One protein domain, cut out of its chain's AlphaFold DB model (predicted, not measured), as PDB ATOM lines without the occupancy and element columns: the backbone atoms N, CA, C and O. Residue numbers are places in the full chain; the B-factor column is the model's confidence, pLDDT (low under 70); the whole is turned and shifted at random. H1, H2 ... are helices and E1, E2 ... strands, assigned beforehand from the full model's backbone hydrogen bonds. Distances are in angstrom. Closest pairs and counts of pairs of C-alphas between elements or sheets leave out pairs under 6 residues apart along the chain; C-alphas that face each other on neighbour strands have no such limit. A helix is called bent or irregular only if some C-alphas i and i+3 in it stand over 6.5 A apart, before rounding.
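AT A GLANCE: This is residues 715 to 758 and 887 to 1006 of the 1010 residues of an uncharacterized protein of Chloroflexi bacterium (UniProt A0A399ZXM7). A strongly twisted sheet of three strands, E1, E3 and E5, forms the core; the long helix H7 and the short helix H4 cover one of its faces, while the short helices H2 and H5 are on the opposite face. A small two-stranded sheet, E2 and E4, packs with E2 on the edge strand E1; H6 sits near the first residue of E4, Glu 958, and residues 727 to 734, of which 729 to 734 belong to H1, stick out far from H6. The printed part has 164 residues with seven named helices and five named strands, in the order E1 H1 H2 H3 E2 H4 E3 H5 H6 E4 E5 H7. Both sheets are antiparallel, with orders E1 - E3 - E5 and E2 - E4, and the class is mixed, helices and strands. The whole is compact, with a radius of gyration of the C-alphas of 15.9 A and spans of 48 by 37 by 34 A.

HOW THE PARTS SIT: E1, residues 715 to 722, is an edge strand and the antiparallel neighbour of the inner strand E3, residues 915 to 926, at 157 degrees; N 717 and O 923 are 3.0 A apart, within hydrogen-bond range. E3 is also antiparallel to the other edge strand, E5, residues 970 to 978, with N 920 and O 974 at 2.8 A. H1, residues 729 to 740, is not on this sheet, but only just, with 4 pairs of C-alphas within 10 A. H2, residues 743 to 749, is on the sheet at a height of 9.2 A, over E5; its closest C-alphas to E5 are those of Lys 747 and Leu 970, 6.5 A apart. H3, residues 754 to 758, touches no helix. E2, residues 888 to 892, is antiparallel to E4, residues 958 to 962, at 152 degrees, with N 889 and O 961 at 2.9 A. The closest C-alphas of E1 and E2 are those of Arg 719 and Thr 891, 4.9 A apart. H4, residues 895 to 902, runs along the strands at a height of 6.3 A, at 14 degrees to E1 on the local plane. H5, residues 927 to 932, stands up from the sheet over E3, its line rising 58 degrees. H6, residues 938 to 943, is not on the sheet E1 E3 E5; the closest C-alphas of H6 and E4 are those of Ala 938 and Glu 958, 5.8 A apart. H7, residues 983 to 1001, is on the same face as H4, at a height of 7.6 A; with the sheet, H4 and H7 make two layers, helices on one face of a sheet. H7 touches H4 with residues 983 to 991 alone, at a steep tilt of 55 degrees, opposite ways; the closest C-alphas are those of Gly 895 and Gly 987, 3.9 A apart. Every O i to N i+4 pair is within hydrogen-bond range in H2, H3, H4, H5 and H6; H1 has 6 of 8 and H7 13 of 15.

IN THESE COORDINATES: E1 begins at C-alpha 715 (-75.093, -1.729, 339.050) and is 23.3 A long; H1 follows with 17.2 A, then H2 with 9.8 A and H3 with 6.2 A. E2 measures 13.5 A, H4 10.3 A and E3, the longest strand, 34.4 A, ending at C-alpha 926 (-79.921, -4.842, 340.446). H5 measures 8.7 A, H6 8.8 A, E4 13.3 A and E5 24.3 A. H7 measures 26.9 A and ends at C-alpha 1001 (-83.578, 1.030, 336.226); it is irregular, but only just, with C-alphas 997 and 1000 6.7 A apart.

THE WHOLE: The two C-alphas farthest apart, those of Ser 729 and Glu 944, are 49.3 A apart. Residues 759 to 886 are not printed, and C-alphas 758 and 887 are 10.0 A apart across the cut. The links from H4 to E3 and from H6 to E4 are long. Mean pLDDT of the printed part is 78.1; 43 residues are under 70, among them 724 to 746 and 906 to 914.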
ATOM      1  N   VAL A 715     -76.543  -1.594 338.963       88.62
ATOM      2  CA  VAL A 715     -75.093  -1.729 339.050       88.62
ATOM      3  C   VAL A 715     -74.567  -2.119 337.680       88.62
ATOM      4  O   VAL A 715     -75.072  -3.056 337.059       88.62
ATOM      5  N   ALA A 716     -73.532  -1.418 337.222       90.38
ATOM      6  CA  ALA A 716     -72.829  -1.760 335.996       90.38
ATOM      7  C   ALA A 716     -71.542  -2.535 336.288       90.38
ATOM      8  O   ALA A 716     -70.720  -2.115 337.103       90.38
ATOM      9  N   VAL A 717     -71.342  -3.634 335.562       92.12
ATOM     10  CA  VAL A 717     -70.054  -4.333 335.492       92.12
ATOM     11  C   VAL A 717     -69.652  -4.542 334.037       92.12
ATOM     12  O   VAL A 717     -70.482  -4.738 333.149       92.12
ATOM     13  N   TYR A 718     -68.351  -4.491 333.781       91.88
ATOM     14  CA  TYR A 718     -67.779  -4.447 332.444       91.88
ATOM     15  C   TYR A 718     -66.842  -5.626 332.224       91.88
ATOM     16  O   TYR A 718     -65.951  -5.891 333.033       91.88
ATOM     17  N   ARG A 719     -66.993  -6.317 331.094       89.31
ATOM     18  CA  ARG A 719     -66.091  -7.410 330.705       89.31
ATOM     19  C   ARG A 719     -65.326  -7.043 329.444       89.31
ATOM     20  O   ARG A 719     -65.930  -6.822 328.397       89.31
ATOM     21  N   GLY A 720     -64.001  -7.003 329.541       85.38
ATOM     22  CA  GLY A 720     -63.115  -6.798 328.399       85.38
ATOM     23  C   GLY A 720     -62.755  -8.117 327.725       85.38
ATOM     24  O   GLY A 720     -62.250  -9.025 328.379       85.38
ATOM     25  N   LEU A 721     -62.987  -8.214 326.422       82.00
ATOM     26  CA  LEU A 721     -62.592  -9.341 325.582       82.00
ATOM     27  C   LEU A 721     -61.530  -8.870 324.591       82.00
ATOM     28  O   LEU A 721     -61.765  -7.926 323.838       82.00
ATOM     29  N   HIS A 722     -60.362  -9.510 324.604       79.38
ATOM     30  CA  HIS A 722     -59.284  -9.238 323.656       79.38
ATOM     31  C   HIS A 722     -59.281 -10.277 322.539       79.38
ATOM     32  O   HIS A 722     -59.254 -11.475 322.818       79.38
ATOM     33  N   PHE A 723     -59.234  -9.825 321.289       74.00
ATOM     34  CA  PHE A 723     -59.098 -10.699 320.131       74.00
ATOM     35  C   PHE A 723     -57.606 -10.769 319.758       74.00
ATOM     36  O   PHE A 723     -57.086  -9.902 319.053       74.00
ATOM     37  N   GLY A 724     -56.885 -11.753 320.303       59.31
ATOM     38  CA  GLY A 724     -55.436 -11.893 320.101       59.31
ATOM     39  C   GLY A 724     -55.051 -12.329 318.681       59.31
ATOM     40  O   GLY A 724     -55.831 -12.969 317.980       59.31
ATOM     41  N   THR A 725     -53.817 -12.036 318.255       54.91
ATOM     42  CA  THR A 725     -53.253 -12.529 316.988       54.91
ATOM     43  C   THR A 725     -52.308 -13.704 317.232       54.91
ATOM     44  O   THR A 725     -51.178 -13.495 317.655       54.91
ATOM     45  N   ASN A 726     -52.719 -14.933 316.918       46.31
ATOM     46  CA  ASN A 726     -51.769 -16.011 316.629       46.31
ATOM     47  C   ASN A 726     -52.003 -16.450 315.183       46.31
ATOM     48  O   ASN A 726     -53.035 -17.045 314.877       46.31
ATOM     49  N   TRP A 727     -51.075 -16.075 314.303       39.34
ATOM     50  CA  TRP A 727     -51.135 -16.319 312.865       39.34
ATOM     51  C   TRP A 727     -50.850 -17.786 312.550       39.34
ATOM     52  O   TRP A 727     -49.707 -18.183 312.363       39.34
ATOM     53  N   ASP A 728     -51.924 -18.562 312.458       41.94
ATOM     54  CA  ASP A 728     -51.959 -19.797 311.685       41.94
ATOM     55  C   ASP A 728     -53.291 -19.833 310.919       41.94
ATOM     56  O   ASP A 728     -54.293 -19.282 311.396       41.94
ATOM     57  N   SER A 729     -53.323 -20.418 309.721       37.50
ATOM     58  CA  SER A 729     -54.465 -20.318 308.785       37.50
ATOM     59  C   SER A 729     -55.797 -20.798 309.389       37.50
ATOM     60  O   SER A 729     -56.849 -20.242 309.085       37.50
ATOM     61  N   ILE A 730     -55.740 -21.736 310.339       36.03
ATOM     62  CA  ILE A 730     -56.878 -22.273 311.106       36.03
ATOM     63  C   ILE A 730     -57.446 -21.250 312.118       36.03
ATOM     64  O   ILE A 730     -58.635 -21.274 312.439       36.03
ATOM     65  N   ARG A 731     -56.625 -20.323 312.634       37.00
ATOM     66  CA  ARG A 731     -57.030 -19.324 313.648       37.00
ATOM     67  C   ARG A 731     -57.509 -18.004 313.050       37.00
ATOM     68  O   ARG A 731     -58.285 -17.312 313.701       37.00
ATOM     69  N   LYS A 732     -57.103 -17.666 311.820       39.41
ATOM     70  CA  LYS A 732     -57.604 -16.480 311.101       39.41
ATOM     71  C   LYS A 732     -59.122 -16.566 310.870       39.41
ATOM     72  O   LYS A 732     -59.825 -15.593 311.118       39.41
ATOM     73  N   THR A 733     -59.622 -17.751 310.512       43.88
ATOM     74  CA  THR A 733     -61.058 -18.037 310.348       43.88
ATOM     75  C   THR A 733     -61.807 -17.971 311.682       43.88
ATOM     76  O   THR A 733     -62.827 -17.301 311.768       43.88
ATOM     77  N   LYS A 734     -61.244 -18.538 312.763       45.66
ATOM     78  CA  LYS A 734     -61.798 -18.425 314.130       45.66
ATOM     79  C   LYS A 734     -61.882 -16.981 314.635       45.66
ATOM     80  O   LYS A 734     -62.830 -16.630 315.320       45.66
ATOM     81  N   TYR A 735     -60.896 -16.153 314.306       51.50
ATOM     82  CA  TYR A 735     -60.860 -14.740 314.681       51.50
ATOM     83  C   TYR A 735     -61.933 -13.924 313.945       51.50
ATOM     84  O   TYR A 735     -62.631 -13.115 314.555       51.50
ATOM     85  N   GLU A 736     -62.095 -14.148 312.638       51.00
ATOM     86  CA  GLU A 736     -63.188 -13.540 311.876       51.00
ATOM     87  C   GLU A 736     -64.555 -14.041 312.367       51.00
ATOM     88  O   GLU A 736     -65.468 -13.228 312.489       51.00
ATOM     89  N   ASP A 737     -64.680 -15.317 312.747       53.81
ATOM     90  CA  ASP A 737     -65.890 -15.883 313.360       53.81
ATOM     91  C   ASP A 737     -66.191 -15.292 314.752       53.81
ATOM     92  O   ASP A 737     -67.341 -14.973 315.045       53.81
ATOM     93  N   GLU A 738     -65.184 -15.065 315.602       54.28
ATOM     94  CA  GLU A 738     -65.340 -14.417 316.916       54.28
ATOM     95  C   GLU A 738     -65.728 -12.934 316.806       54.28
ATOM     96  O   GLU A 738     -66.502 -12.436 317.624       54.28
ATOM     97  N   ILE A 739     -65.249 -12.229 315.775       55.34
ATOM     98  CA  ILE A 739     -65.711 -10.872 315.448       55.34
ATOM     99  C   ILE A 739     -67.141 -10.900 314.891       55.34
ATOM    100  O   ILE A 739     -67.935 -10.008 315.212       55.34
ATOM    101  N   ARG A 740     -67.465 -11.912 314.070       53.53
ATOM    102  CA  ARG A 740     -68.795 -12.128 313.475       53.53
ATOM    103  C   ARG A 740     -69.841 -12.572 314.491       53.53
ATOM    104  O   ARG A 740     -71.020 -12.368 314.210       53.53
ATOM    105  N   LYS A 741     -69.450 -13.097 315.663       57.38
ATOM    106  CA  LYS A 741     -70.370 -13.277 316.794       57.38
ATOM    107  C   LYS A 741     -70.968 -11.922 317.171       57.38
ATOM    108  O   LYS A 741     -70.335 -11.054 317.795       57.38
ATOM    109  N   THR A 742     -72.209 -11.725 316.744       58.72
ATOM    110  CA  THR A 742     -72.982 -10.525 317.040       58.72
ATOM    111  C   THR A 742     -73.250 -10.460 318.539       58.72
ATOM    112  O   THR A 742     -73.226 -11.465 319.249       58.72
ATOM    113  N   PHE A 743     -73.486  -9.255 319.046       66.38
ATOM    114  CA  PHE A 743     -73.938  -9.066 320.423       66.38
ATOM    115  C   PHE A 743     -75.137  -9.958 320.764       66.38
ATOM    116  O   PHE A 743     -75.167 -10.542 321.841       66.38
ATOM    117  N   ASP A 744     -76.050 -10.145 319.810       67.62
ATOM    118  CA  ASP A 744     -77.210 -11.026 319.953       67.62
ATOM    119  C   ASP A 744     -76.812 -12.494 320.123       67.62
ATOM    120  O   ASP A 744     -77.411 -13.196 320.932       67.62
ATOM    121  N   GLN A 745     -75.762 -12.948 319.436       68.94
ATOM    122  CA  GLN A 745     -75.231 -14.294 319.626       68.94
ATOM    123  C   GLN A 745     -74.555 -14.448 320.990       68.94
ATOM    124  O   GLN A 745     -74.775 -15.445 321.655       68.94
ATOM    125  N   ILE A 746     -73.792 -13.458 321.464       69.19
ATOM    126  CA  ILE A 746     -73.207 -13.496 322.822       69.19
ATOM    127  C   ILE A 746     -74.314 -13.491 323.887       69.19
ATOM    128  O   ILE A 746     -74.197 -14.147 324.920       69.19
ATOM    129  N   LYS A 747     -75.403 -12.766 323.628       73.44
ATOM    130  CA  LYS A 747     -76.579 -12.727 324.492       73.44
ATOM    131  C   LYS A 747     -77.355 -14.051 324.476       73.44
ATOM    132  O   LYS A 747     -77.842 -14.454 325.523       73.44
ATOM    133  N   ALA A 748     -77.439 -14.737 323.336       69.06
ATOM    134  CA  ALA A 748     -78.094 -16.044 323.206       69.06
ATOM    135  C   ALA A 748     -77.234 -17.212 323.732       69.06
ATOM    136  O   ALA A 748     -77.752 -18.149 324.339       69.06
ATOM    137  N   ASP A 749     -75.920 -17.143 323.517       69.19
ATOM    138  CA  ASP A 749     -74.941 -18.151 323.935       69.19
ATOM    139  C   ASP A 749     -74.632 -18.061 325.437       69.19
ATOM    140  O   ASP A 749     -74.018 -18.978 325.968       69.19
ATOM    141  N   GLY A 750     -75.002 -16.966 326.114       75.12
ATOM    142  CA  GLY A 750     -74.682 -16.715 327.520       75.12
ATOM    143  C   GLY A 750     -73.185 -16.506 327.794       75.12
ATOM    144  O   GLY A 750     -72.319 -16.634 326.929       75.12
ATOM    145  N   THR A 751     -72.848 -16.146 329.036       85.25
ATOM    146  CA  THR A 751     -71.454 -16.089 329.495       85.25
ATOM    147  C   THR A 751     -71.222 -17.171 330.536       85.25
ATOM    148  O   THR A 751     -71.710 -17.071 331.655       85.25
ATOM    149  N   PHE A 752     -70.427 -18.177 330.184       86.19
ATOM    150  CA  PHE A 752     -70.175 -19.350 331.022       86.19
ATOM    151  C   PHE A 752     -68.694 -19.492 331.396       86.19
ATOM    152  O   PHE A 752     -67.801 -19.033 330.678       86.19
ATOM    153  N   SER A 753     -68.437 -20.111 332.549       88.56
ATOM    154  CA  SER A 753     -67.096 -20.426 333.050       88.56
ATOM    155  C   SER A 753     -66.461 -21.556 332.238       88.56
ATOM    156  O   SER A 753     -67.160 -22.362 331.618       88.56
ATOM    157  N   THR A 754     -65.131 -21.663 332.246       85.06
ATOM    158  CA  THR A 754     -64.452 -22.751 331.525       85.06
ATOM    159  C   THR A 754     -64.748 -24.121 332.139       85.06
ATOM    160  O   THR A 754     -64.804 -25.105 331.402       85.06
ATOM    161  N   ALA A 755     -65.030 -24.186 333.447       88.19
ATOM    162  CA  ALA A 755     -65.574 -25.376 334.103       88.19
ATOM    163  C   ALA A 755     -66.934 -25.794 333.521       88.19
ATOM    164  O   ALA A 755     -67.123 -26.964 333.201       88.19
ATOM    165  N   SER A 756     -67.864 -24.851 333.324       87.38
ATOM    166  CA  SER A 756     -69.182 -25.147 332.741       87.38
ATOM    167  C   SER A 756     -69.062 -25.718 331.325       87.38
ATOM    168  O   SER A 756     -69.729 -26.697 330.997       87.38
ATOM    169  N   TYR A 757     -68.164 -25.165 330.501       82.69
ATOM    170  CA  TYR A 757     -67.881 -25.712 329.170       82.69
ATOM    171  C   TYR A 757     -67.286 -27.121 329.233       82.69
ATOM    172  O   TYR A 757     -67.707 -27.991 328.474       82.69
ATOM    173  N   GLN A 758     -66.333 -27.369 330.137       86.44
ATOM    174  CA  GLN A 758     -65.749 -28.699 330.317       86.44
ATOM    175  C   GLN A 758     -66.819 -29.731 330.694       86.44
ATOM    176  O   GLN A 758     -66.928 -30.766 330.041       86.44
ATOM    177  N   PRO A 887     -63.834 -22.308 337.583       92.62
ATOM    178  CA  PRO A 887     -65.273 -22.104 337.753       92.62
ATOM    179  C   PRO A 887     -65.695 -20.629 337.880       92.62
ATOM    180  O   PRO A 887     -66.883 -20.335 338.002       92.62
ATOM    181  N   PHE A 888     -64.741 -19.696 337.878       91.75
ATOM    182  CA  PHE A 888     -64.969 -18.269 338.111       91.75
ATOM    183  C   PHE A 888     -64.885 -17.430 336.834       91.75
ATOM    184  O   PHE A 888     -64.142 -17.750 335.903       91.75
ATOM    185  N   ILE A 889     -65.615 -16.312 336.821       88.62
ATOM    186  CA  ILE A 889     -65.572 -15.298 335.762       88.62
ATOM    187  C   ILE A 889     -65.345 -13.927 336.407       88.62
ATOM    188  O   ILE A 889     -66.198 -13.461 337.158       88.62
ATOM    189  N   SER A 890     -64.225 -13.272 336.096       84.94
ATOM    190  CA  SER A 890     -63.914 -11.914 336.569       84.94
ATOM    191  C   SER A 890     -64.409 -10.836 335.592       84.94
ATOM    192  O   SER A 890     -64.277 -10.966 334.366       84.94
ATOM    193  N   THR A 891     -64.978  -9.764 336.142       89.31
ATOM    194  CA  THR A 891     -65.377  -8.524 335.463       89.31
ATOM    195  C   THR A 891     -64.875  -7.308 336.251       89.31
ATOM    196  O   THR A 891     -64.432  -7.432 337.389       89.31
ATOM    197  N   SER A 892     -64.908  -6.113 335.658       88.38
ATOM    198  CA  SER A 892     -64.461  -4.865 336.294       88.38
ATOM    199  C   SER A 892     -65.637  -3.943 336.602       88.38
ATOM    200  O   SER A 892     -66.584  -3.873 335.821       88.38
ATOM    201  N   LYS A 893     -65.558  -3.167 337.688       88.75
ATOM    202  CA  LYS A 893     -66.488  -2.049 337.946       88.75
ATOM    203  C   LYS A 893     -66.205  -0.805 337.094       88.75
ATOM    204  O   LYS A 893     -67.034   0.095 337.048       88.75
ATOM    205  N   SER A 894     -65.058  -0.744 336.411       88.88
ATOM    206  CA  SER A 894     -64.661   0.401 335.584       88.88
ATOM    207  C   SER A 894     -64.642   0.047 334.099       88.88
ATOM    208  O   SER A 894     -64.029  -0.946 333.686       88.88
ATOM    209  N   GLY A 895     -65.227   0.916 333.270       90.06
ATOM    210  CA  GLY A 895     -65.167   0.782 331.818       90.06
ATOM    211  C   GLY A 895     -63.727   0.847 331.309       90.06
ATOM    212  O   GLY A 895     -63.344   0.077 330.427       90.06
ATOM    213  N   LYS A 896     -62.889   1.705 331.910       89.94
ATOM    214  CA  LYS A 896     -61.450   1.803 331.601       89.94
ATOM    215  C   LYS A 896     -60.706   0.506 331.923       89.94
ATOM    216  O   LYS A 896     -59.891   0.059 331.115       89.94
ATOM    217  N   GLY A 897     -60.995  -0.112 333.071       86.94
ATOM    218  CA  GLY A 897     -60.417  -1.402 333.464       86.94
ATOM    219  C   GLY A 897     -60.700  -2.481 332.418       86.94
ATOM    220  O   GLY A 897     -59.777  -3.080 331.866       86.94
ATOM    221  N   ALA A 898     -61.970  -2.643 332.042       89.00
ATOM    222  CA  ALA A 898     -62.370  -3.569 330.984       89.00
ATOM    223  C   ALA A 898     -61.775  -3.212 329.607       89.00
ATOM    224  O   ALA A 898     -61.370  -4.104 328.857       89.00
ATOM    225  N   ALA A 899     -61.655  -1.927 329.269       90.06
ATOM    226  CA  ALA A 899     -61.021  -1.495 328.026       90.06
ATOM    227  C   ALA A 899     -59.536  -1.891 327.970       90.06
ATOM    228  O   ALA A 899     -59.066  -2.368 326.937       90.06
ATOM    229  N   LEU A 900     -58.790  -1.768 329.074       87.38
ATOM    230  CA  LEU A 900     -57.390  -2.206 329.142       87.38
ATOM    231  C   LEU A 900     -57.231  -3.705 328.849       87.38
ATOM    232  O   LEU A 900     -56.282  -4.084 328.149       87.38
ATOM    233  N   TYR A 901     -58.171  -4.535 329.316       82.69
ATOM    234  CA  TYR A 901     -58.247  -5.946 328.927       82.69
ATOM    235  C   TYR A 901     -58.544  -6.099 327.436       82.69
ATOM    236  O   TYR A 901     -57.797  -6.800 326.765       82.69
ATOM    237  N   ALA A 902     -59.550  -5.406 326.894       85.00
ATOM    238  CA  ALA A 902     -59.919  -5.489 325.476       85.00
ATOM    239  C   ALA A 902     -58.771  -5.092 324.520       85.00
ATOM    240  O   ALA A 902     -58.615  -5.680 323.452       85.00
ATOM    241  N   PHE A 903     -57.909  -4.151 324.919       83.75
ATOM    242  CA  PHE A 903     -56.692  -3.781 324.178       83.75
ATOM    243  C   PHE A 903     -55.493  -4.724 324.410       83.75
ATOM    244  O   PHE A 903     -54.399  -4.460 323.900       83.75
ATOM    245  N   GLY A 904     -55.640  -5.776 325.220       75.38
ATOM    246  CA  GLY A 904     -54.564  -6.716 325.544       75.38
ATOM    247  C   GLY A 904     -53.420  -6.090 326.355       75.38
ATOM    248  O   GLY A 904     -52.309  -6.618 326.369       75.38
ATOM    249  N   LYS A 905     -53.645  -4.944 327.019       72.75
ATOM    250  CA  LYS A 905     -52.600  -4.213 327.763       72.75
ATOM    251  C   LYS A 905     -52.290  -4.827 329.133       72.75
ATOM    252  O   LYS A 905     -51.185  -4.626 329.623       72.75
ATOM    253  N   LEU A 906     -53.213  -5.603 329.705       60.75
ATOM    254  CA  LEU A 906     -53.030  -6.315 330.981       60.75
ATOM    255  C   LEU A 906     -52.521  -7.764 330.812       60.75
ATOM    256  O   LEU A 906     -52.006  -8.339 331.764       60.75
ATOM    257  N   ALA A 907     -52.600  -8.336 329.602       52.34
ATOM    258  CA  ALA A 907     -52.344  -9.762 329.344       52.34
ATOM    259  C   ALA A 907     -51.025 -10.079 328.601       52.34
ATOM    260  O   ALA A 907     -50.746 -11.244 328.332       52.34
ATOM    261  N   GLY A 908     -50.213  -9.076 328.239       53.00
ATOM    262  CA  GLY A 908     -48.934  -9.294 327.538       53.00
ATOM    263  C   GLY A 908     -49.048  -9.883 326.119       53.00
ATOM    264  O   GLY A 908     -48.062 -10.392 325.596       53.00
ATOM    265  N   ALA A 909     -50.230  -9.834 325.497       51.94
ATOM    266  CA  ALA A 909     -50.497 -10.442 324.191       51.94
ATOM    267  C   ALA A 909     -49.947  -9.606 323.016       51.94
ATOM    268  O   ALA A 909     -49.927  -8.373 323.077       51.94
ATOM    269  N   GLN A 910     -49.517 -10.276 321.934       54.50
ATOM    270  CA  GLN A 910     -49.134  -9.625 320.674       54.50
ATOM    271  C   GLN A 910     -50.344  -8.916 320.045       54.50
ATOM    272  O   GLN A 910     -51.440  -9.472 319.983       54.50
ATOM    273  N   LYS A 911     -50.138  -7.661 319.626       59.44
ATOM    274  CA  LYS A 911     -51.208  -6.708 319.310       59.44
ATOM    275  C   LYS A 911     -51.342  -6.509 317.810       59.44
ATOM    276  O   LYS A 911     -50.379  -6.148 317.137       59.44
ATOM    277  N   ARG A 912     -52.571  -6.629 317.314       60.66
ATOM    278  CA  ARG A 912     -52.959  -6.016 316.045       60.66
ATOM    279  C   ARG A 912     -52.763  -4.501 316.136       60.66
ATOM    280  O   ARG A 912     -53.105  -3.891 317.147       60.66
ATOM    281  N   THR A 913     -52.215  -3.906 315.085       63.53
ATOM    282  CA  THR A 913     -51.970  -2.459 314.998       63.53
ATOM    283  C   THR A 913     -53.080  -1.713 314.258       63.53
ATOM    284  O   THR A 913     -53.062  -0.487 314.257       63.53
ATOM    285  N   THR A 914     -54.045  -2.428 313.659       68.38
ATOM    286  CA  THR A 914     -55.193  -1.872 312.921       68.38
ATOM    287  C   THR A 914     -56.493  -2.674 313.151       68.38
ATOM    288  O   THR A 914     -56.451  -3.888 313.376       68.38
ATOM    289  N   GLY A 915     -57.656  -2.014 313.066       79.38
ATOM    290  CA  GLY A 915     -58.998  -2.602 313.174       79.38
ATOM    291  C   GLY A 915     -59.498  -2.840 314.606       79.38
ATOM    292  O   GLY A 915     -58.957  -2.312 315.579       79.38
ATOM    293  N   VAL A 916     -60.569  -3.630 314.742       82.81
ATOM    294  CA  VAL A 916     -61.117  -4.031 316.050       82.81
ATOM    295  C   VAL A 916     -60.168  -5.029 316.708       82.81
ATOM    296  O   VAL A 916     -59.918  -6.110 316.179       82.81
ATOM    297  N   VAL A 917     -59.648  -4.671 317.879       79.56
ATOM    298  CA  VAL A 917     -58.709  -5.499 318.655       79.56
ATOM    299  C   VAL A 917     -59.355  -6.143 319.881       79.56
ATOM    300  O   VAL A 917     -58.771  -7.033 320.495       79.56
ATOM    301  N   GLY A 918     -60.563  -5.711 320.238       83.06
ATOM    302  CA  GLY A 918     -61.320  -6.243 321.364       83.06
ATOM    303  C   GLY A 918     -62.699  -5.608 321.505       83.06
ATOM    304  O   GLY A 918     -63.092  -4.747 320.713       83.06
ATOM    305  N   ARG A 919     -63.435  -6.017 322.538       88.31
ATOM    306  CA  ARG A 919     -64.774  -5.518 322.870       88.31
ATOM    307  C   ARG A 919     -64.935  -5.376 324.380       88.31
ATOM    308  O   ARG A 919     -64.459  -6.215 325.136       88.31
ATOM    309  N   VAL A 920     -65.634  -4.333 324.813       90.62
ATOM    310  CA  VAL A 920     -66.110  -4.174 326.189       90.62
ATOM    311  C   VAL A 920     -67.602  -4.477 326.207       90.62
ATOM    312  O   VAL A 920     -68.373  -3.821 325.509       90.62
ATOM    313  N   LEU A 921     -67.995  -5.484 326.978       91.56
ATOM    314  CA  LEU A 921     -69.386  -5.846 327.233       91.56
ATOM    315  C   LEU A 921     -69.880  -5.127 328.490       91.56
ATOM    316  O   LEU A 921     -69.158  -5.081 329.487       91.56
ATOM    317  N   VAL A 922     -71.097  -4.593 328.431       93.00
ATOM    318  CA  VAL A 922     -71.737  -3.817 329.498       93.00
ATOM    319  C   VAL A 922     -72.879  -4.636 330.087       93.00
ATOM    320  O   VAL A 922     -73.895  -4.868 329.421       93.00
ATOM    321  N   TYR A 923     -72.705  -5.058 331.336       92.44
ATOM    322  CA  TYR A 923     -73.712  -5.779 332.102       92.44
ATOM    323  C   TYR A 923     -74.361  -4.848 333.118       92.44
ATOM    324  O   TYR A 923     -73.661  -4.074 333.769       92.44
ATOM    325  N   ILE A 924     -75.683  -4.928 333.247       91.25
ATOM    326  CA  ILE A 924     -76.470  -4.114 334.172       91.25
ATOM    327  C   ILE A 924     -77.495  -4.999 334.865       91.25
ATOM    328  O   ILE A 924     -78.276  -5.685 334.201       91.25
ATOM    329  N   ALA A 925     -77.496  -4.951 336.192       89.00
ATOM    330  CA  ALA A 925     -78.385  -5.724 337.050       89.00
ATOM    331  C   ALA A 925     -78.664  -4.962 338.355       89.00
ATOM    332  O   ALA A 925     -77.923  -4.040 338.703       89.00
ATOM    333  N   SER A 926     -79.726  -5.327 339.076       84.12
ATOM    334  CA  SER A 926     -79.921  -4.842 340.446       84.12
ATOM    335  C   SER A 926     -78.902  -5.493 341.395       84.12
ATOM    336  O   SER A 926     -78.323  -6.534 341.073       84.12
ATOM    337  N   LEU A 927     -78.689  -4.909 342.580       79.25
ATOM    338  CA  LEU A 927     -77.831  -5.518 343.604       79.25
ATOM    339  C   LEU A 927     -78.311  -6.936 343.963       79.25
ATOM    340  O   LEU A 927     -77.513  -7.869 343.987       79.25
ATOM    341  N   THR A 928     -79.621  -7.107 344.146       78.81
ATOM    342  CA  THR A 928     -80.242  -8.402 344.453       78.81
ATOM    343  C   THR A 928     -80.019  -9.431 343.346       78.81
ATOM    344  O   THR A 928     -79.754 -10.597 343.632       78.81
ATOM    345  N   ASP A 929     -80.095  -9.030 342.076       85.19
ATOM    346  CA  ASP A 929     -79.865  -9.951 340.959       85.19
ATOM    347  C   ASP A 929     -78.394 -10.366 340.858       85.19
ATOM    348  O   ASP A 929     -78.092 -11.520 340.548       85.19
ATOM    349  N   LEU A 930     -77.468  -9.452 341.164       85.25
ATOM    350  CA  LEU A 930     -76.044  -9.768 341.252       85.25
ATOM    351  C   LEU A 930     -75.761 -10.765 342.381       85.25
ATOM    352  O   LEU A 930     -75.046 -11.742 342.157       85.25
ATOM    353  N   GLU A 931     -76.362 -10.581 343.557       82.44
ATOM    354  CA  GLU A 931     -76.251 -11.528 344.673       82.44
ATOM    355  C   GLU A 931     -76.811 -12.910 344.308       82.44
ATOM    356  O   GLU A 931     -76.137 -13.922 344.511       82.44
ATOM    357  N   LYS A 932     -78.001 -12.963 343.689       82.88
ATOM    358  CA  LYS A 932     -78.617 -14.211 343.198       82.88
ATOM    359  C   LYS A 932     -77.752 -14.919 342.152       82.88
ATOM    360  O   LYS A 932     -77.719 -16.147 342.117       82.88
ATOM    361  N   ALA A 933     -77.032 -14.164 341.325       83.62
ATOM    362  CA  ALA A 933     -76.101 -14.696 340.332       83.62
ATOM    363  C   ALA A 933     -74.747 -15.141 340.924       83.62
ATOM    364  O   ALA A 933     -73.864 -15.568 340.179       83.62
ATOM    365  N   GLY A 934     -74.554 -15.031 342.244       86.56
ATOM    366  CA  GLY A 934     -73.298 -15.382 342.904       86.56
ATOM    367  C   GLY A 934     -72.164 -14.394 342.622       86.56
ATOM    368  O   GLY A 934     -70.994 -14.781 342.667       86.56
ATOM    369  N   ALA A 935     -72.490 -13.137 342.302       89.69
ATOM    370  CA  ALA A 935     -71.503 -12.080 342.129       89.69
ATOM    371  C   ALA A 935     -70.860 -11.714 343.472       89.69
ATOM    372  O   ALA A 935     -71.532 -11.567 344.491       89.69
ATOM    373  N   MET A 936     -69.546 -11.519 343.461       88.56
ATOM    374  CA  MET A 936     -68.763 -11.189 344.646       88.56
ATOM    375  C   MET A 936     -67.883  -9.982 344.393       88.56
ATOM    376  O   MET A 936     -67.178  -9.913 343.386       88.56
ATOM    377  N   ASP A 937     -67.872  -9.064 345.352       87.75
ATOM    378  CA  ASP A 937     -66.939  -7.948 345.376       87.75
ATOM    379  C   ASP A 937     -65.618  -8.384 346.014       87.75
ATOM    380  O   ASP A 937     -65.512  -8.517 347.238       87.75
ATOM    381  N   ALA A 938     -64.596  -8.586 345.181       85.00
ATOM    382  CA  ALA A 938     -63.280  -9.012 345.639       85.00
ATOM    383  C   ALA A 938     -62.678  -8.029 346.659       85.00
ATOM    384  O   ALA A 938     -62.021  -8.445 347.616       85.00
ATOM    385  N   ARG A 939     -62.927  -6.724 346.498       82.50
ATOM    386  CA  ARG A 939     -62.396  -5.705 347.406       82.50
ATOM    387  C   ARG A 939     -63.124  -5.713 348.744       82.50
ATOM    388  O   ARG A 939     -62.456  -5.737 349.770       82.50
ATOM    389  N   LYS A 940     -64.459  -5.795 348.751       83.69
ATOM    390  CA  LYS A 940     -65.218  -5.935 350.009       83.69
ATOM    391  C   LYS A 940     -64.773  -7.177 350.778       83.69
ATOM    392  O   LYS A 940     -64.480  -7.090 351.963       83.69
ATOM    393  N   TYR A 941     -64.650  -8.321 350.103       83.81
ATOM    394  CA  TYR A 941     -64.211  -9.561 350.750       83.81
ATOM    395  C   TYR A 941     -62.785  -9.444 351.300       83.81
ATOM    396  O   TYR A 941     -62.455 -10.071 352.307       83.81
ATOM    397  N   HIS A 942     -61.932  -8.651 350.655       82.81
ATOM    398  CA  HIS A 942     -60.605  -8.348 351.168       82.81
ATOM    399  C   HIS A 942     -60.648  -7.468 352.425       82.81
ATOM    400  O   HIS A 942     -59.990  -7.791 353.419       82.81
ATOM    401  N   ASP A 943     -61.441  -6.396 352.388       83.81
ATOM    402  CA  ASP A 943     -61.593  -5.435 353.482       83.81
ATOM    403  C   ASP A 943     -62.239  -6.093 354.720       83.81
ATOM    404  O   ASP A 943     -61.803  -5.865 355.846       83.81
ATOM    405  N   GLU A 944     -63.193  -7.007 354.516       82.56
ATOM    406  CA  GLU A 944     -63.800  -7.855 355.556       82.56
ATOM    407  C   GLU A 944     -62.871  -8.972 356.064       82.56
ATOM    408  O   GLU A 944     -63.230  -9.729 356.965       82.56
ATOM    409  N   GLY A 945     -61.686  -9.127 355.470       76.38
ATOM    410  CA  GLY A 945     -60.717 -10.154 355.845       76.38
ATOM    411  C   GLY A 945     -61.076 -11.577 355.402       76.38
ATOM    412  O   GLY A 945     -60.402 -12.515 355.823       76.38
ATOM    413  N   LYS A 946     -62.082 -11.753 354.537       79.62
ATOM    414  CA  LYS A 946     -62.492 -13.056 353.980       79.62
ATOM    415  C   LYS A 946     -61.507 -13.588 352.935       79.62
ATOM    416  O   LYS A 946     -61.351 -14.800 352.820       79.62
ATOM    417  N   ILE A 947     -60.848 -12.697 352.187       80.94
ATOM    418  CA  ILE A 947     -59.779 -13.023 351.224       80.94
ATOM    419  C   ILE A 947     -58.598 -12.049 351.347       80.94
ATOM    420  O   ILE A 947     -58.678 -11.019 352.018       80.94
ATOM    421  N   VAL A 948     -57.481 -12.334 350.672       74.62
ATOM    422  CA  VAL A 948     -56.337 -11.410 350.598       74.62
ATOM    423  C   VAL A 948     -55.903 -11.209 349.155       74.62
ATOM    424  O   VAL A 948     -55.489 -12.155 348.497       74.62
ATOM    425  N   LEU A 949     -55.961  -9.965 348.684       75.00
ATOM    426  CA  LEU A 949     -55.512  -9.576 347.350       75.00
ATOM    427  C   LEU A 949     -54.108  -8.971 347.420       75.00
ATOM    428  O   LEU A 949     -53.794  -8.216 348.344       75.00
ATOM    429  N   SER A 950     -53.258  -9.246 346.429       70.44
ATOM    430  CA  SER A 950     -52.004  -8.503 346.273       70.44
ATOM    431  C   SER A 950     -52.258  -7.021 345.965       70.44
ATOM    432  O   SER A 950     -53.249  -6.646 345.334       70.44
ATOM    433  N   ARG A 951     -51.300  -6.154 346.340       65.25
ATOM    434  CA  ARG A 951     -51.365  -4.696 346.081       65.25
ATOM    435  C   ARG A 951     -51.660  -4.345 344.620       65.25
ATOM    436  O   ARG A 951     -52.270  -3.316 344.361       65.25
ATOM    437  N   ARG A 952     -51.230  -5.185 343.670       65.69
ATOM    438  CA  ARG A 952     -51.460  -4.983 342.232       65.69
ATOM    439  C   ARG A 952     -52.939  -5.118 341.855       65.69
ATOM    440  O   ARG A 952     -53.425  -4.323 341.063       65.69
ATOM    441  N   ARG A 953     -53.641  -6.096 342.434       65.94
ATOM    442  CA  ARG A 953     -55.053  -6.405 342.146       65.94
ATOM    443  C   ARG A 953     -56.034  -5.501 342.888       65.94
ATOM    444  O   ARG A 953     -57.155  -5.300 342.436       65.94
ATOM    445  N   PHE A 954     -55.590  -4.882 343.983       58.38
ATOM    446  CA  PHE A 954     -56.391  -3.949 344.781       58.38
ATOM    447  C   PHE A 954     -56.975  -2.776 343.961       58.38
ATOM    448  O   PHE A 954     -58.047  -2.264 344.278       58.38
ATOM    449  N   GLY A 955     -56.292  -2.357 342.889       60.69
ATOM    450  CA  GLY A 955     -56.716  -1.242 342.035       60.69
ATOM    451  C   GLY A 955     -57.752  -1.579 340.957       60.69
ATOM    452  O   GLY A 955     -58.328  -0.658 340.386       60.69
ATOM    453  N   GLU A 956     -58.005  -2.858 340.660       66.44
ATOM    454  CA  GLU A 956     -58.809  -3.268 339.491       66.44
ATOM    455  C   GLU A 956     -60.323  -3.324 339.770       66.44
ATOM    456  O   GLU A 956     -61.118  -3.350 338.826       66.44
ATOM    457  N   GLN A 957     -60.716  -3.264 341.054       72.25
ATOM    458  CA  GLN A 957     -62.111  -3.291 341.523       72.25
ATOM    459  C   GLN A 957     -62.926  -4.404 340.838       72.25
ATOM    460  O   GLN A 957     -63.939  -4.142 340.190       72.25
ATOM    461  N   GLU A 958     -62.436  -5.642 340.926       82.50
ATOM    462  CA  GLU A 958     -63.030  -6.791 340.239       82.50
ATOM    463  C   GLU A 958     -64.330  -7.268 340.911       82.50
ATOM    464  O   GLU A 958     -64.455  -7.299 342.139       82.50
ATOM    465  N   VAL A 959     -65.284  -7.690 340.080       88.56
ATOM    466  CA  VAL A 959     -66.480  -8.438 340.478       88.56
ATOM    467  C   VAL A 959     -66.367  -9.841 339.899       88.56
ATOM    468  O   VAL A 959     -66.106 -10.008 338.711       88.56
ATOM    469  N   THR A 960     -66.529 -10.862 340.736       90.75
ATOM    470  CA  THR A 960     -66.349 -12.264 340.330       90.75
ATOM    471  C   THR A 960     -67.657 -13.029 340.405       90.75
ATOM    472  O   THR A 960     -68.304 -13.026 341.445       90.75
ATOM    473  N   PHE A 961     -68.015 -13.717 339.325       92.25
ATOM    474  CA  PHE A 961     -69.194 -14.577 339.235       92.25
ATOM    475  C   PHE A 961     -68.804 -16.054 339.298       92.25
ATOM    476  O   PHE A 961     -67.740 -16.450 338.809       92.25
ATOM    477  N   THR A 962     -69.689 -16.874 339.858       90.25
ATOM    478  CA  THR A 962     -69.563 -18.335 339.902       90.25
ATOM    479  C   THR A 962     -70.357 -18.982 338.774       90.25
ATOM    480  O   THR A 962     -71.548 -18.713 338.614       90.25
ATOM    481  N   GLY A 963     -69.709 -19.843 337.988       89.00
ATOM    482  CA  GLY A 963     -70.351 -20.661 336.959       89.00
ATOM    483  C   GLY A 963     -70.739 -19.899 335.688       89.00
ATOM    484  O   GLY A 963     -70.324 -20.298 334.599       89.00
ATOM    485  N   SER A 964     -71.501 -18.807 335.795       90.19
ATOM    486  CA  SER A 964     -71.979 -18.016 334.649       90.19
ATOM    487  C   SER A 964     -72.339 -16.571 335.009       90.19
ATOM    488  O   SER A 964     -72.606 -16.274 336.169       90.19
ATOM    489  N   ILE A 965     -72.403 -15.694 334.003       89.69
ATOM    490  CA  ILE A 965     -73.108 -14.408 334.080       89.69
ATOM    491  C   ILE A 965     -74.428 -14.562 333.311       89.69
ATOM    492  O   ILE A 965     -74.375 -14.900 332.122       89.69
ATOM    493  N   PRO A 966     -75.591 -14.302 333.941       88.50
ATOM    494  CA  PRO A 966     -76.884 -14.396 333.277       88.50
ATOM    495  C   PRO A 966     -76.956 -13.559 331.988       88.50
ATOM    496  O   PRO A 966     -76.545 -12.392 331.989       88.50
ATOM    497  N   PRO A 967     -77.501 -14.113 330.889       84.00
ATOM    498  CA  PRO A 967     -77.576 -13.419 329.602       84.00
ATOM    499  C   PRO A 967     -78.418 -12.138 329.671       84.00
ATOM    500  O   PRO A 967     -78.108 -11.156 328.996       84.00
ATOM    501  N   ASP A 968     -79.428 -12.104 330.543       86.69
ATOM    502  CA  ASP A 968     -80.299 -10.942 330.730       86.69
ATOM    503  C   ASP A 968     -79.572  -9.713 331.273       86.69
ATOM    504  O   ASP A 968     -80.035  -8.586 331.064       86.69
ATOM    505  N   PHE A 969     -78.418  -9.893 331.922       90.00
ATOM    506  CA  PHE A 969     -77.618  -8.778 332.419       90.00
ATOM    507  C   PHE A 969     -76.897  -8.056 331.286       90.00
ATOM    508  O   PHE A 969     -76.617  -6.868 331.411       90.00
ATOM    509  N   LEU A 970     -76.606  -8.723 330.165       90.88
ATOM    510  CA  LEU A 970     -75.894  -8.113 329.047       90.88
ATOM    511  C   LEU A 970     -76.803  -7.111 328.316       90.88
ATOM    512  O   LEU A 970     -77.751  -7.493 327.623       90.88
ATOM    513  N   LYS A 971     -76.512  -5.812 328.458       89.81
ATOM    514  CA  LYS A 971     -77.336  -4.731 327.884       89.81
ATOM    515  C   LYS A 971     -76.699  -4.035 326.695       89.81
ATOM    516  O   LYS A 971     -77.423  -3.593 325.809       89.81
ATOM    517  N   ASN A 972     -75.374  -3.913 326.668       90.19
ATOM    518  CA  ASN A 972     -74.700  -3.172 325.607       90.19
ATOM    519  C   ASN A 972     -73.257  -3.638 325.381       90.19
ATOM    520  O   ASN A 972     -72.725  -4.457 326.132       90.19
ATOM    521  N   PHE A 973     -72.607  -3.100 324.351       91.62
ATOM    522  CA  PHE A 973     -71.183  -3.287 324.111       91.62
ATOM    523  C   PHE A 973     -70.570  -2.098 323.363       91.62
ATOM    524  O   PHE A 973     -71.247  -1.381 322.634       91.62
ATOM    525  N   THR A 974     -69.254  -1.934 323.482       91.44
ATOM    526  CA  THR A 974     -68.464  -1.056 322.606       91.44
ATOM    527  C   THR A 974     -67.222  -1.789 322.122       91.44
ATOM    528  O   THR A 974     -66.604  -2.553 322.863       91.44
ATOM    529  N   ASN A 975     -66.822  -1.551 320.875       89.88
ATOM    530  CA  ASN A 975     -65.576  -2.096 320.342       89.88
ATOM    531  C   ASN A 975     -64.368  -1.262 320.808       89.88
ATOM    532  O   ASN A 975     -64.485  -0.062 321.080       89.88
ATOM    533  N   ALA A 976     -63.216  -1.921 320.885       87.56
ATOM    534  CA  ALA A 976     -61.901  -1.317 321.046       87.56
ATOM    535  C   ALA A 976     -61.178  -1.379 319.691       87.56
ATOM    536  O   ALA A 976     -60.842  -2.473 319.229       87.56
ATOM    537  N   THR A 977     -60.968  -0.229 319.046       86.94
ATOM    538  CA  THR A 977     -60.443  -0.141 317.671       86.94
ATOM    539  C   THR A 977     -59.110   0.603 317.631       86.94
ATOM    540  O   THR A 977     -59.014   1.736 318.086       86.94
ATOM    541  N   VAL A 978     -58.070   0.007 317.052       76.44
ATOM    542  CA  VAL A 978     -56.758   0.659 316.882       76.44
ATOM    543  C   VAL A 978     -56.519   0.933 315.398       76.44
ATOM    544  O   VAL A 978     -56.857   0.070 314.598       76.44
ATOM    545  N   PRO A 979     -55.895   2.053 314.995       70.69
ATOM    546  CA  PRO A 979     -56.065   3.410 315.530       70.69
ATOM    547  C   PRO A 979     -57.487   3.933 315.200       70.69
ATOM    548  O   PRO A 979     -58.050   3.475 314.204       70.69
ATOM    549  N   PRO A 980     -58.089   4.880 315.961       65.19
ATOM    550  CA  PRO A 980     -57.480   5.794 316.938       65.19
ATOM    551  C   PRO A 980     -57.946   5.644 318.410       65.19
ATOM    552  O   PRO A 980     -57.695   6.551 319.203       65.19
ATOM    553  N   ASP A 981     -58.629   4.566 318.820       84.56
ATOM    554  CA  ASP A 981     -59.191   4.508 320.182       84.56
ATOM    555  C   ASP A 981     -58.106   4.356 321.275       84.56
ATOM    556  O   ASP A 981     -57.224   3.493 321.208       84.56
ATOM    557  N   ALA A 982     -58.229   5.140 322.352       86.94
ATOM    558  CA  ALA A 982     -57.495   4.946 323.604       86.94
ATOM    559  C   ALA A 982     -58.354   4.178 324.637       86.94
ATOM    560  O   ALA A 982     -59.583   4.279 324.596       86.94
ATOM    561  N   PRO A 983     -57.752   3.445 325.605       89.44
ATOM    562  CA  PRO A 983     -58.497   2.753 326.666       89.44
ATOM    563  C   PRO A 983     -59.475   3.649 327.427       89.44
ATOM    564  O   PRO A 983     -60.585   3.216 327.719       89.44
ATOM    565  N   ASP A 984     -59.086   4.896 327.685       90.69
ATOM    566  CA  ASP A 984     -59.926   5.872 328.380       90.69
ATOM    567  C   ASP A 984     -61.164   6.211 327.549       90.69
ATOM    568  O   ASP A 984     -62.281   6.118 328.045       90.69
ATOM    569  N   THR A 985     -60.988   6.469 326.250       92.81
ATOM    570  CA  THR A 985     -62.087   6.744 325.317       92.81
ATOM    571  C   THR A 985     -63.083   5.586 325.253       92.81
ATOM    572  O   THR A 985     -64.292   5.798 325.332       92.81
ATOM    573  N   VAL A 986     -62.598   4.346 325.126       93.06
ATOM    574  CA  VAL A 986     -63.471   3.159 325.087       93.06
ATOM    575  C   VAL A 986     -64.175   2.954 326.426       93.06
ATOM    576  O   VAL A 986     -65.362   2.633 326.440       93.06
ATOM    577  N   GLY A 987     -63.465   3.169 327.536       92.81
ATOM    578  CA  GLY A 987     -64.020   3.074 328.882       92.81
ATOM    579  C   GLY A 987     -65.159   4.061 329.114       92.81
ATOM    580  O   GLY A 987     -66.249   3.642 329.492       92.81
ATOM    581  N   THR A 988     -64.957   5.336 328.775       94.88
ATOM    582  CA  THR A 988     -65.995   6.373 328.878       94.88
ATOM    583  C   THR A 988     -67.201   6.067 327.990       94.88
ATOM    584  O   THR A 988     -68.338   6.253 328.419       94.88
ATOM    585  N   ARG A 989     -66.994   5.540 326.771       95.25
ATOM    586  CA  ARG A 989     -68.115   5.077 325.928       95.25
ATOM    587  C   ARG A 989     -68.907   3.965 326.616       95.25
ATOM    588  O   ARG A 989     -70.131   4.035 326.645       95.25
ATOM    589  N   ALA A 990     -68.231   2.964 327.182       94.44
ATOM    590  CA  ALA A 990     -68.888   1.869 327.894       94.44
ATOM    591  C   ALA A 990     -69.698   2.371 329.105       94.44
ATOM    592  O   ALA A 990     -70.845   1.963 329.282       94.44
ATOM    593  N   GLU A 991     -69.138   3.293 329.888       93.75
ATOM    594  CA  GLU A 991     -69.796   3.903 331.053       93.75
ATOM    595  C   GLU A 991     -71.004   4.772 330.661       93.75
ATOM    596  O   GLU A 991     -72.042   4.747 331.328       93.75
ATOM    597  N   GLY A 992     -70.927   5.476 329.528       93.81
ATOM    598  CA  GLY A 992     -72.066   6.196 328.955       93.81
ATOM    599  C   GLY A 992     -73.198   5.260 328.514       93.81
ATOM    600  O   GLY A 992     -74.368   5.523 328.800       93.81
ATOM    601  N   LEU A 993     -72.864   4.132 327.876       93.31
ATOM    602  CA  LEU A 993     -73.845   3.104 327.502       93.31
ATOM    603  C   LEU A 993     -74.505   2.480 328.738       93.31
ATOM    604  O   LEU A 993     -75.715   2.252 328.729       93.31
ATOM    605  N   ALA A 994     -73.732   2.246 329.801       91.12
ATOM    606  CA  ALA A 994     -74.255   1.761 331.072       91.12
ATOM    607  C   ALA A 994     -75.223   2.762 331.708       91.12
ATOM    608  O   ALA A 994     -76.326   2.390 332.096       91.12
ATOM    609  N   SER A 995     -74.845   4.041 331.746       89.75
ATOM    610  CA  SER A 995     -75.674   5.116 332.304       89.75
ATOM    611  C   SER A 995     -77.002   5.253 331.557       89.75
ATOM    612  O   SER A 995     -78.055   5.366 332.178       89.75
ATOM    613  N   SER A 996     -76.960   5.179 330.224       86.94
ATOM    614  CA  SER A 996     -78.153   5.219 329.372       86.94
ATOM    615  C   SER A 996     -79.082   4.028 329.632       86.94
ATOM    616  O   SER A 996     -80.274   4.204 329.883       86.94
ATOM    617  N   ALA A 997     -78.536   2.809 329.661       85.06
ATOM    618  CA  ALA A 997     -79.326   1.599 329.879       85.06
ATOM    619  C   ALA A 997     -79.806   1.427 331.338       85.06
ATOM    620  O   ALA A 997     -80.794   0.737 331.577       85.06
ATOM    621  N   ALA A 998     -79.163   2.087 332.304       83.38
ATOM    622  CA  ALA A 998     -79.611   2.148 333.693       83.38
ATOM    623  C   ALA A 998     -80.721   3.186 333.937       83.38
ATOM    624  O   ALA A 998     -81.337   3.175 335.001       83.38
ATOM    625  N   GLY A 999     -81.005   4.076 332.977       75.31
ATOM    626  CA  GLY A 999     -82.010   5.134 333.130       75.31
ATOM    627  C   GLY A 999     -83.415   4.605 333.440       75.31
ATOM    628  O   GLY A 999     -84.102   5.151 334.297       75.31
ATOM    629  N   SER A1000     -83.816   3.487 332.825       62.00
ATOM    630  CA  SER A1000     -85.084   2.801 333.129       62.00
ATOM    631  C   SER A1000     -85.045   1.960 334.413       62.00
ATOM    632  O   SER A1000     -86.052   1.373 334.784       62.00
ATOM    633  N   LEU A1001     -83.885   1.876 335.070       63.12
ATOM    634  CA  LEU A1001     -83.578   1.030 336.226       63.12
ATOM    635  C   LEU A1001     -83.183   1.865 337.461       63.12
ATOM    636  O   LEU A1001     -82.474   1.385 338.338       63.12
ATOM    637  N   GLY A1002     -83.612   3.129 337.538       73.88
ATOM    638  CA  GLY A1002     -83.338   3.997 338.694       73.88
ATOM    639  C   GLY A1002     -81.947   4.648 338.705       73.88
ATOM    640  O   GLY A1002     -81.570   5.261 339.704       73.88
ATOM    641  N   GLY A1003     -81.204   4.564 337.596       81.19
ATOM    642  CA  GLY A1003     -79.857   5.122 337.453       81.19
ATOM    643  C   GLY A1003     -78.762   4.217 338.017       81.19
ATOM    644  O   GLY A1003     -79.045   3.219 338.673       81.19
ATOM    645  N   LEU A1004     -77.496   4.547 337.738       85.25
ATOM    646  CA  LEU A1004     -76.367   3.749 338.215       85.25
ATOM    647  C   LEU A1004     -76.104   3.937 339.716       85.25
ATOM    648  O   LEU A1004     -76.232   5.040 340.252       85.25
ATOM    649  N   LYS A1005     -75.682   2.856 340.373       84.38
ATOM    650  CA  LYS A1005     -75.196   2.828 341.754       84.38
ATOM    651  C   LYS A1005     -73.872   2.096 341.826       84.38
ATOM    652  O   LYS A1005     -73.576   1.228 341.002       84.38
ATOM    653  N   ASP A1006     -73.111   2.423 342.860       77.19
ATOM    654  CA  ASP A1006     -71.911   1.679 343.184       77.19
ATOM    655  C   ASP A1006     -72.270   0.263 343.634       77.19
ATOM    656  O   ASP A1006     -73.186   0.045 344.429       77.19
TER     657      ASP A1006